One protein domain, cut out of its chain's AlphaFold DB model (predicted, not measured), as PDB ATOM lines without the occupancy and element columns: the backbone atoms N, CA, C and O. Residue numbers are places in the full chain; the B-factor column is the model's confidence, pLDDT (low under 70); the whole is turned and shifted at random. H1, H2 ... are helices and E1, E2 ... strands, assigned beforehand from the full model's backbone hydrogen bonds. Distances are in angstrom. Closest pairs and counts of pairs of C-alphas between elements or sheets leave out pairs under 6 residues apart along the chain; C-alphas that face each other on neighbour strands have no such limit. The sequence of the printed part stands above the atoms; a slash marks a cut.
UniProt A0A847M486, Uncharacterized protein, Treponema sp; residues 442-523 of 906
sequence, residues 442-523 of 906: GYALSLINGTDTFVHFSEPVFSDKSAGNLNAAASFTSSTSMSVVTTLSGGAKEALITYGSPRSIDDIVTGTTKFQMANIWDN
ATOM      1  N   GLY A 442     203.178 248.528 190.662       77.75
ATOM      2  CA  GLY A 442     203.851 248.430 189.374       77.75
ATOM      3  C   GLY A 442     203.084 247.522 188.424       77.75
ATOM      4  O   GLY A 442     202.524 247.993 187.452       77.75
ATOM      5  N   TYR A 443     203.038 246.219 188.703       79.75
ATOM      6  CA  TYR A 443     202.228 245.283 187.917       79.75
ATOM      7  C   TYR A 443     201.629 244.186 188.782       79.75
ATOM      8  O   TYR A 443     202.208 243.783 189.799       79.75
ATOM      9  N   ALA A 444     200.501 243.655 188.325       87.56
ATOM     10  CA  ALA A 444     199.865 242.480 188.874       87.56
ATOM     11  C   ALA A 444     199.726 241.364 187.841       87.56
ATOM     12  O   ALA A 444     199.449 241.580 186.662       87.56
ATOM     13  N   LEU A 445     199.885 240.129 188.305       90.19
ATOM     14  CA  LEU A 445     199.678 238.930 187.507       90.19
ATOM     15  C   LEU A 445     198.673 238.043 188.231       90.19
ATOM     16  O   LEU A 445     198.840 237.763 189.417       90.19
ATOM     17  N   SER A 446     197.681 237.537 187.506       92.00
ATOM     18  CA  SER A 446     196.797 236.469 187.978       92.00
ATOM     19  C   SER A 446     196.628 235.409 186.899       92.00
ATOM     20  O   SER A 446     196.525 235.716 185.710       92.00
ATOM     21  N   LEU A 447     196.552 234.150 187.319       91.62
ATOM     22  CA  LEU A 447     196.122 233.060 186.450       91.62
ATOM     23  C   LEU A 447     194.596 232.985 186.437       91.62
ATOM     24  O   LEU A 447     193.950 233.124 187.476       91.62
ATOM     25  N   ILE A 448     194.017 232.703 185.272       88.19
ATOM     26  CA  ILE A 448     192.590 232.382 185.185       88.19
ATOM     27  C   ILE A 448     192.332 231.079 185.944       88.19
ATOM     28  O   ILE A 448     193.141 230.151 185.908       88.19
ATOM     29  N   ASN A 449     191.219 231.043 186.672       88.19
ATOM     30  CA  ASN A 449     190.841 230.010 187.635       88.19
ATOM     31  C   ASN A 449     191.833 229.845 188.806       88.19
ATOM     32  O   ASN A 449     191.696 228.918 189.605       88.19
ATOM     33  N   GLY A 450     192.802 230.756 188.950       90.50
ATOM     34  CA  GLY A 450     193.687 230.853 190.106       90.50
ATOM     35  C   GLY A 450     193.109 231.755 191.195       90.50
ATOM     36  O   GLY A 450     192.352 232.684 190.918       90.50
ATOM     37  N   THR A 451     193.472 231.487 192.448       93.06
ATOM     38  CA  THR A 451     193.132 232.330 193.610       93.06
ATOM     39  C   THR A 451     194.207 233.355 193.943       93.06
ATOM     40  O   THR A 451     193.948 234.269 194.724       93.06
ATOM     41  N   ASP A 452     195.403 233.196 193.381       94.69
ATOM     42  CA  ASP A 452     196.560 234.014 193.717       94.69
ATOM     43  C   ASP A 452     196.767 235.140 192.704       94.69
ATOM     44  O   ASP A 452     196.711 234.928 191.490       94.69
ATOM     45  N   THR A 453     197.083 236.320 193.226       94.00
ATOM     46  CA  THR A 453     197.529 237.489 192.473       94.00
ATOM     47  C   THR A 453     198.926 237.860 192.952       94.00
ATOM     48  O   THR A 453     199.138 238.129 194.134       94.00
ATOM     49  N   PHE A 454     199.895 237.855 192.044       93.25
ATOM     50  CA  PHE A 454     201.229 238.387 192.292       93.25
ATOM     51  C   PHE A 454     201.212 239.897 192.061       93.25
ATOM     52  O   PHE A 454     200.647 240.333 191.062       93.25
ATOM     53  N   VAL A 455     201.836 240.675 192.944       90.44
ATOM     54  CA  VAL A 455     201.936 242.138 192.848       90.44
ATOM     55  C   VAL A 455     203.389 242.566 193.039       90.44
ATOM     56  O   VAL A 455     204.067 242.088 193.951       90.44
ATOM     57  N   HIS A 456     203.848 243.480 192.188       87.00
ATOM     58  CA  HIS A 456     205.141 244.153 192.278       87.00
ATOM     59  C   HIS A 456     204.931 245.646 192.542       87.00
ATOM     60  O   HIS A 456     204.111 246.263 191.869       87.00
ATOM     61  N   PHE A 457     205.672 246.227 193.483       88.31
ATOM     62  CA  PHE A 457     205.581 247.642 193.856       88.31
ATOM     63  C   PHE A 457     206.739 248.469 193.285       88.31
ATOM     64  O   PHE A 457     207.838 247.948 193.079       88.31
ATOM     65  N   SER A 458     206.515 249.766 193.053       85.75
ATOM     66  CA  SER A 458     207.549 250.690 192.560       85.75
ATOM     67  C   SER A 458     208.696 250.906 193.539       85.75
ATOM     68  O   SER A 458     209.809 251.187 193.113       85.75
ATOM     69  N   GLU A 459     208.483 250.590 194.812       90.81
ATOM     70  CA  GLU A 459     209.414 250.689 195.940       90.81
ATOM     71  C   GLU A 459     209.017 249.687 197.048       90.81
ATOM     72  O   GLU A 459     207.986 249.019 196.921       90.81
ATOM     73  N   PRO A 460     209.824 249.496 198.105       92.69
ATOM     74  CA  PRO A 460     209.416 248.705 199.262       92.69
ATOM     75  C   PRO A 460     208.298 249.391 200.056       92.69
ATOM     76  O   PRO A 460     208.455 250.527 200.482       92.69
ATOM     77  N   VAL A 461     207.205 248.672 200.324       93.31
ATOM     78  CA  VAL A 461     206.032 249.230 201.016       93.31
ATOM     79  C   VAL A 461     205.732 248.576 202.370       93.31
ATOM     80  O   VAL A 461     206.136 247.437 202.640       93.31
ATOM     81  N   PHE A 462     204.976 249.297 203.203       92.88
ATOM     82  CA  PHE A 462     204.714 249.002 204.615       92.88
ATOM     83  C   PHE A 462     203.228 249.142 204.974       92.88
ATOM     84  O   PHE A 462     202.470 249.795 204.264       92.88
ATOM     85  N   SER A 463     202.787 248.516 206.072       90.31
ATOM     86  CA  SER A 463     201.376 248.531 206.510       90.31
ATOM     87  C   SER A 463     200.950 249.807 207.231       90.31
ATOM     88  O   SER A 463     199.764 250.030 207.473       90.31
ATOM     89  N   ASP A 464     201.917 250.603 207.669       86.00
ATOM     90  CA  ASP A 464     201.703 251.810 208.451       86.00
ATOM     91  C   ASP A 464     202.928 252.727 208.376       86.00
ATOM     92  O   ASP A 464     204.001 252.355 207.901       86.00
ATOM     93  N   LYS A 465     202.758 253.927 208.927       83.56
ATOM     94  CA  LYS A 465     203.773 254.979 209.025       83.56
ATOM     95  C   LYS A 465     204.972 254.636 209.917       83.56
ATOM     96  O   LYS A 465     205.906 255.422 210.003       83.56
ATOM     97  N   SER A 466     204.914 253.526 210.654       86.38
ATOM     98  CA  SER A 466     205.982 253.041 211.536       86.38
ATOM     99  C   SER A 466     206.762 251.884 210.902       86.38
ATOM    100  O   SER A 466     207.437 251.143 211.617       86.38
ATOM    101  N   ALA A 467     206.668 251.733 209.576       88.12
ATOM    102  CA  ALA A 467     207.304 250.669 208.810       88.12
ATOM    103  C   ALA A 467     206.861 249.253 209.243       88.12
ATOM    104  O   ALA A 467     207.658 248.313 209.282       88.12
ATOM    105  N   GLY A 468     205.577 249.086 209.579       89.88
ATOM    106  CA  GLY A 468     204.984 247.784 209.872       89.88
ATOM    107  C   GLY A 468     204.952 246.831 208.666       89.88
ATOM    108  O   GLY A 468     204.937 247.239 207.503       89.88
ATOM    109  N   ASN A 469     204.915 245.524 208.941       91.69
ATOM    110  CA  ASN A 469     204.795 244.499 207.901       91.69
ATOM    111  C   ASN A 469     203.384 244.476 207.304       91.69
ATOM    112  O   ASN A 469     202.403 244.431 208.047       91.69
ATOM    113  N   LEU A 470     203.290 244.372 205.972       92.06
ATOM    114  CA  LEU A 470     202.014 244.197 205.272       92.06
ATOM    115  C   LEU A 470     201.158 243.075 205.881       92.06
ATOM    116  O   LEU A 470     201.647 242.009 206.267       92.06
ATOM    117  N   ASN A 471     199.847 243.300 205.894       88.25
ATOM    118  CA  ASN A 471     198.853 242.371 206.415       88.25
ATOM    119  C   ASN A 471     197.853 242.053 205.306       88.25
ATOM    120  O   ASN A 471     197.323 242.971 204.703       88.25
ATOM    121  N   ALA A 472     197.543 240.776 205.065       88.69
ATOM    122  CA  ALA A 472     196.636 240.380 203.986       88.69
ATOM    123  C   ALA A 472     195.317 241.184 203.986       88.69
ATOM    124  O   ALA A 472     195.104 242.005 203.101       88.69
ATOM    125  N   ALA A 473     194.455 241.021 204.994       84.06
ATOM    126  CA  ALA A 473     193.124 241.633 204.989       84.06
ATOM    127  C   ALA A 473     193.140 243.161 205.184       84.06
ATOM    128  O   ALA A 473     192.231 243.840 204.707       84.06
ATOM    129  N   ALA A 474     194.145 243.697 205.887       86.25
ATOM    130  CA  ALA A 474     194.257 245.137 206.129       86.25
ATOM    131  C   ALA A 474     194.920 245.894 204.968       86.25
ATOM    132  O   ALA A 474     194.581 247.057 204.752       86.25
ATOM    133  N   SER A 475     195.826 245.232 204.236       90.88
ATOM    134  CA  SER A 475     196.543 245.786 203.085       90.88
ATOM    135  C   SER A 475     195.860 245.494 201.750       90.88
ATOM    136  O   SER A 475     195.970 246.292 200.825       90.88
ATOM    137  N   PHE A 476     195.117 244.386 201.652       92.44
ATOM    138  CA  PHE A 476     194.415 243.949 200.444       92.44
ATOM    139  C   PHE A 476     192.993 243.485 200.768       92.44
ATOM    140  O   PHE A 476     192.773 242.409 201.338       92.44
ATOM    141  N   THR A 477     192.001 244.274 200.357       90.19
ATOM    142  CA  THR A 477     190.592 244.000 200.670       90.19
ATOM    143  C   THR A 477     190.151 242.641 200.120       90.19
ATOM    144  O   THR A 477     190.438 242.296 198.972       90.19
ATOM    145  N   SER A 478     189.423 241.876 200.939       90.12
ATOM    146  CA  SER A 478     188.882 240.547 200.601       90.12
ATOM    147  C   SER A 478     189.925 239.451 200.334       90.12
ATOM    148  O   SER A 478     189.560 238.365 199.874       90.12
ATOM    149  N   SER A 479     191.207 239.699 200.618       93.44
ATOM    150  CA  SER A 479     192.226 238.648 200.601       93.44
ATOM    151  C   SER A 479     192.103 237.737 201.830       93.44
ATOM    152  O   SER A 479     191.631 238.146 202.894       93.44
ATOM    153  N   THR A 480     192.499 236.476 201.677       94.50
ATOM    154  CA  THR A 480     192.474 235.458 202.739       94.50
ATOM    155  C   THR A 480     193.856 235.216 203.335       94.50
ATOM    156  O   THR A 480     193.972 234.971 204.534       94.50
ATOM    157  N   SER A 481     194.908 235.304 202.522       95.12
ATOM    158  CA  SER A 481     196.298 235.217 202.968       95.12
ATOM    159  C   SER A 481     197.228 235.970 202.027       95.12
ATOM    160  O   SER A 481     196.860 236.332 200.914       95.12
ATOM    161  N   MET A 482     198.458 236.197 202.477       94.81
ATOM    162  CA  MET A 482     199.510 236.819 201.685       94.81
ATOM    163  C   MET A 482     200.854 236.204 202.063       94.81
ATOM    164  O   MET A 482     201.074 235.844 203.221       94.81
ATOM    165  N   SER A 483     201.761 236.128 201.095       94.25
ATOM    166  CA  SER A 483     203.179 235.866 201.324       94.25
ATOM    167  C   SER A 483     204.020 236.952 200.659       94.25
ATOM    168  O   SER A 483     203.793 237.296 199.501       94.25
ATOM    169  N   VAL A 484     204.979 237.516 201.393       94.00
ATOM    170  CA  VAL A 484     205.964 238.435 200.810       94.00
ATOM    171  C   VAL A 484     206.946 237.601 199.993       94.00
ATOM    172  O   VAL A 484     207.529 236.647 200.506       94.00
ATOM    173  N   VAL A 485     207.091 237.942 198.717       92.06
ATOM    174  CA  VAL A 485     207.975 237.242 197.777       92.06
ATOM    175  C   VAL A 485     209.383 237.828 197.846       92.06
ATOM    176  O   VAL A 485     210.353 237.076 197.907       92.06
ATOM    177  N   THR A 486     209.485 239.160 197.872       89.75
ATOM    178  CA  THR A 486     210.761 239.880 197.943       89.75
ATOM    179  C   THR A 486     210.661 241.017 198.947       89.75
ATOM    180  O   THR A 486     209.747 241.843 198.880       89.75
ATOM    181  N   THR A 487     211.639 241.074 199.848       90.25
ATOM    182  CA  THR A 487     211.822 242.154 200.822       90.25
ATOM    183  C   THR A 487     213.057 242.960 200.447       90.25
ATOM    184  O   THR A 487     214.110 242.385 200.172       90.25
ATOM    185  N   LEU A 488     212.942 244.284 200.460       87.06
ATOM    186  CA  LEU A 488     214.048 245.218 200.246       87.06
ATOM    187  C   LEU A 488     213.948 246.324 201.291       87.06
ATOM    188  O   LEU A 488     212.850 246.772 201.596       87.06
ATOM    189  N   SER A 489     215.071 246.724 201.889       86.38
ATOM    190  CA  SER A 489     215.107 247.784 202.917       86.38
ATOM    191  C   SER A 489     214.072 247.614 204.050       86.38
ATOM    192  O   SER A 489     213.587 248.587 204.611       86.38
ATOM    193  N   GLY A 490     213.718 246.365 204.383       87.25
ATOM    194  CA  GLY A 490     212.713 246.022 205.399       87.25
ATOM    195  C   GLY A 490     211.254 246.002 204.916       87.25
ATOM    196  O   GLY A 490     210.430 245.398 205.594       87.25
ATOM    197  N   GLY A 491     210.939 246.580 203.753       91.94
ATOM    198  CA  GLY A 491     209.588 246.632 203.181       91.94
ATOM    199  C   GLY A 491     209.315 245.541 202.146       91.94
ATOM    200  O   GLY A 491     210.233 244.906 201.612       91.94
ATOM    201  N   ALA A 492     208.040 245.311 201.837       94.00
ATOM    202  CA  ALA A 492     207.636 244.369 200.797       94.00
ATOM    203  C   ALA A 492     207.760 245.026 199.416       94.00
ATOM    204  O   ALA A 492     207.063 245.990 199.127       94.00
ATOM    205  N   LYS A 493     208.620 244.494 198.542       91.12
ATOM    206  CA  LYS A 493     208.711 244.927 197.134       91.12
ATOM    207  C   LYS A 493     207.798 244.098 196.234       91.12
ATOM    208  O   LYS A 493     207.280 244.582 195.233       91.12
ATOM    209  N   GLU A 494     207.609 242.829 196.584       91.88
ATOM    210  CA  GLU A 494     206.768 241.893 195.844       91.88
ATOM    211  C   GLU A 494     205.997 241.005 196.816       91.88
ATOM    212  O   GLU A 494     206.554 240.547 197.819       91.88
ATOM    213  N   ALA A 495     204.740 240.712 196.499       93.75
ATOM    214  CA  ALA A 495     203.888 239.859 197.314       93.75
ATOM    215  C   ALA A 495     202.992 238.966 196.446       93.75
ATOM    216  O   ALA A 495     202.603 239.328 195.338       93.75
ATOM    217  N   LEU A 496     202.657 237.791 196.971       95.19
ATOM    218  CA  LEU A 496     201.646 236.891 196.429       95.19
ATOM    219  C   LEU A 496     200.438 236.907 197.369       95.19
ATOM    220  O   LEU A 496     200.556 236.539 198.540       95.19
ATOM    221  N   ILE A 497     199.300 237.368 196.860       95.94
ATOM    222  CA  ILE A 497     198.068 237.602 197.612       95.94
ATOM    223  C   ILE A 497     197.057 236.537 197.196       95.94
ATOM    224  O   ILE A 497     196.744 236.412 196.015       95.94
ATOM    225  N   THR A 498     196.515 235.797 198.157       95.50
ATOM    226  CA  THR A 498     195.503 234.762 197.923       95.50
ATOM    227  C   THR A 498     194.116 235.304 198.247       95.50
ATOM    228  O   THR A 498     193.904 235.927 199.289       95.50
ATOM    229  N   TYR A 499     193.152 235.037 197.368       92.81
ATOM    230  CA  TYR A 499     191.746 235.403 197.524       92.81
ATOM    231  C   TYR A 499     190.861 234.167 197.717       92.81
ATOM    232  O   TYR A 499     191.182 233.067 197.274       92.81
ATOM    233  N   GLY A 500     189.704 234.346 198.361       88.81
ATOM    234  CA  GLY A 500     188.786 233.242 198.673       88.81
ATOM    235  C   GLY A 500     188.022 232.664 197.475       88.81
ATOM    236  O   GLY A 500     187.320 231.667 197.624       88.81
ATOM    237  N   SER A 501     188.109 233.278 196.294       89.88
ATOM    238  CA  SER A 501     187.444 232.809 195.076       89.88
ATOM    239  C   SER A 501     188.382 232.921 193.871       89.88
ATOM    240  O   SER A 501     189.098 233.922 193.770       89.88
ATOM    241  N   PRO A 502     188.397 231.921 192.968       91.06
ATOM    242  CA  PRO A 502     189.187 231.976 191.744       91.06
ATOM    243  C   PRO A 502     188.811 233.157 190.846       91.06
ATOM    244  O   PRO A 502     187.646 233.547 190.788       91.06
ATOM    245  N   ARG A 503     189.787 233.686 190.104       89.81
ATOM    246  CA  ARG A 503     189.558 234.708 189.073       89.81
ATOM    247  C   ARG A 503     188.939 234.078 187.832       89.81
ATOM    248  O   ARG A 503     189.511 233.151 187.263       89.81
ATOM    249  N   SER A 504     187.796 234.588 187.396       89.56
ATOM    250  CA  SER A 504     187.203 234.192 186.120       89.56
ATOM    251  C   SER A 504     187.967 234.800 184.937       89.56
ATOM    252  O   SER A 504     188.770 235.724 185.085       89.56
ATOM    253  N   ILE A 505     187.700 234.292 183.732       84.19
ATOM    254  CA  ILE A 505     188.214 234.896 182.498       84.19
ATOM    255  C   ILE A 505     187.721 236.339 182.326       84.19
ATOM    256  O   ILE A 505     188.504 237.204 181.941       84.19
ATOM    257  N   ASP A 506     186.468 236.621 182.691       85.38
ATOM    258  CA  ASP A 506     185.871 237.954 182.583       85.38
ATOM    259  C   ASP A 506     186.502 238.948 183.568       85.38
ATOM    260  O   ASP A 506     186.731 240.106 183.202       85.38
ATOM    261  N   ASP A 507     186.864 238.489 184.774       86.62
ATOM    262  CA  ASP A 507     187.575 239.311 185.763       86.62
ATOM    263  C   ASP A 507     188.887 239.857 185.203       86.62
ATOM    264  O   ASP A 507     189.242 241.015 185.419       86.62
ATOM    265  N   ILE A 508     189.611 239.017 184.466       85.56
ATOM    266  CA  ILE A 508     190.891 239.397 183.881       85.56
ATOM    267  C   ILE A 508     190.664 240.199 182.602       85.56
ATOM    268  O   ILE A 508     191.238 241.273 182.460       85.56
ATOM    269  N   VAL A 509     189.833 239.724 181.678       79.38
ATOM    270  CA  VAL A 509     189.754 240.251 180.306       79.38
ATOM    271  C   VAL A 509     189.057 241.601 180.206       79.38
ATOM    272  O   VAL A 509     189.467 242.431 179.399       79.38
ATOM    273  N   THR A 510     188.026 241.845 181.015       75.56
ATOM    274  CA  THR A 510     187.307 243.128 180.965       75.56
ATOM    275  C   THR A 510     188.119 244.282 181.548       75.56
ATOM    276  O   THR A 510     187.829 245.437 181.254       75.56
ATOM    277  N   GLY A 511     189.105 243.989 182.404       69.69
ATOM    278  CA  GLY A 511     189.867 245.001 183.139       69.69
ATOM    279  C   GLY A 511     189.051 245.782 184.178       69.69
ATOM    280  O   GLY A 511     189.585 246.698 184.800       69.69
ATOM    281  N   THR A 512     187.775 245.431 184.383       75.81
ATOM    282  CA  THR A 512     186.884 246.106 185.342       75.81
ATOM    283  C   THR A 512     187.084 245.596 186.767       75.81
ATOM    284  O   THR A 512     186.946 246.364 187.721       75.81
ATOM    285  N   THR A 513     187.472 244.326 186.924       83.81
ATOM    286  CA  THR A 513     187.810 243.757 188.228       83.81
ATOM    287  C   THR A 513     189.170 244.281 188.682       83.81
ATOM    288  O   THR A 513     190.215 244.023 188.076       83.81
ATOM    289  N   LYS A 514     189.150 245.013 189.796       84.88
ATOM    290  CA  LYS A 514     190.333 245.560 190.461       84.88
ATOM    291  C   LYS A 514     190.510 244.933 191.834       84.88
ATOM    292  O   LYS A 514     189.521 244.685 192.528       84.88
ATOM    293  N   PHE A 515     191.752 244.715 192.250       86.62
ATOM    294  CA  PHE A 515     192.037 244.500 193.663       86.62
ATOM    295  C   PHE A 515     192.259 245.847 194.350       86.62
ATOM    296  O   PHE A 515     192.727 246.807 193.738       86.62
ATOM    297  N   GLN A 516     191.861 245.914 195.617       88.50
ATOM    298  CA  GLN A 516     191.919 247.127 196.422       88.50
ATOM    299  C   GLN A 516     193.068 247.004 197.415       88.50
ATOM    300  O   GLN A 516     193.157 246.010 198.139       88.50
ATOM    301  N   MET A 517     193.921 248.015 197.422       89.19
ATOM    302  CA  MET A 517     195.022 248.219 198.349       89.19
ATOM    303  C   MET A 517     194.603 249.273 199.369       89.19
ATOM    304  O   MET A 517     194.029 250.294 198.992       89.19
ATOM    305  N   ALA A 518     194.871 249.033 200.645       87.38
ATOM    306  CA  ALA A 518     194.533 249.949 201.731       87.38
ATOM    307  C   ALA A 518     195.668 249.984 202.754       87.38
ATOM    308  O   ALA A 518     196.334 248.977 202.927       87.38
ATOM    309  N   ASN A 519     195.897 251.094 203.455       85.38
ATOM    310  CA  ASN A 519     196.940 251.160 204.498       85.38
ATOM    311  C   ASN A 519     198.319 250.672 204.005       85.38
ATOM    312  O   ASN A 519     198.989 249.895 204.682       85.38
ATOM    313  N   ILE A 520     198.705 251.063 202.792       88.69
ATOM    314  CA  ILE A 520     200.041 250.803 202.261       88.69
ATOM    315  C   ILE A 520     200.769 252.140 202.197       88.69
ATOM    316  O   ILE A 520     200.214 253.115 201.689       88.69
ATOM    317  N   TRP A 521     201.981 252.174 202.735       87.62
ATOM    318  CA  TRP A 521     202.782 253.377 202.948       87.62
ATOM    319  C   TRP A 521     204.211 253.166 202.447       87.62
ATOM    320  O   TRP A 521     204.686 252.025 202.429       87.62
ATOM    321  N   ASP A 522     204.886 254.249 202.067       88.19
ATOM    322  CA  ASP A 522     206.344 254.263 201.924       88.19
ATOM    323  C   ASP A 522     207.034 254.305 203.306       88.19
ATOM    324  O   ASP A 522     206.401 254.168 204.360       88.19
ATOM    325  N   ASN A 523     208.358 254.456 203.303       88.06
ATOM    326  CA  ASN A 523     209.155 254.719 204.503       88.06
ATOM    327  C   ASN A 523     210.052 255.947 204.301       88.06
ATOM    328  O   ASN A 523     211.213 255.970 204.725       88.06
TER     329      ASN A 523
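What this domain is: This is residues 442 to 523 of the 906 residues of an uncharacterized protein of Treponema sp (UniProt A0A847M486). A twisted wall of four antiparallel strands, made of two hairpins side by side, has E5 passing over one face without reaching the strands. Short H1 only grazes the sheet near the end of E5, and H2 lies beyond one end of the wall. The printed part has 82 residues, in the order E1 E2 H1 E3 E4 H2 E5, with sheet order E1 E2 E4 E3. It is mostly strand and compact, with a radius of gyration of the C-alphas of 12.6 A, yet elongated, spanning 38 by 20 by 19 A.

How they stand to each other: E1, residues 442 to 446, and E2, residues 452 to 461, form a hairpin; N 445 and O 454 are 2.9 A apart, within hydrogen-bond range. E3, residues 479 to 488, and E4, residues 491 to 499, form the other, with N 483 and O 496 2.9 A apart. E2 and E4 are antiparallel neighbours at 161 degrees, with N 455 and O 495 2.9 A apart. E2 bends by 105 degrees at residue 458, E3 by 57 at 485 and E4 by 70 at 494. H1, residues 472 to 475, only grazes the sheet; its closest C-alphas to E3 are those of Ala 472 and Met 482, 5.1 A. E2, H1 and E3 make a split strand-helix-strand unit, two strands running the same way with E4 between them, its crossover right-handed. E5, residues 514 to 518, pairs with no named strand; the closest C-alphas of E5 and H1 are those of Ala 518 and Ser 475, 4.8 A. H2, residues 505 to 509, is not on the sheet and is only just apart from E5, at 8.3 A. Its O i to N i+4 pair is within hydrogen-bond range; H1 is too short for one.

Where its parts are: E1 begins at C-alpha 442 (203.851, 248.430, 189.374) and E5 ends at C-alpha 518 (194.533, 249.949, 201.731). E2 is 19.4 A long, E3 22.8 A and E4 21.8 A.

The domain as a whole: The C-alphas farthest apart, of Ser 466 and Ile 505, are 38.6 A apart. The printed part has no cut and no long link. Mean pLDDT of the printed part is 88.9; residue 511 is under 70.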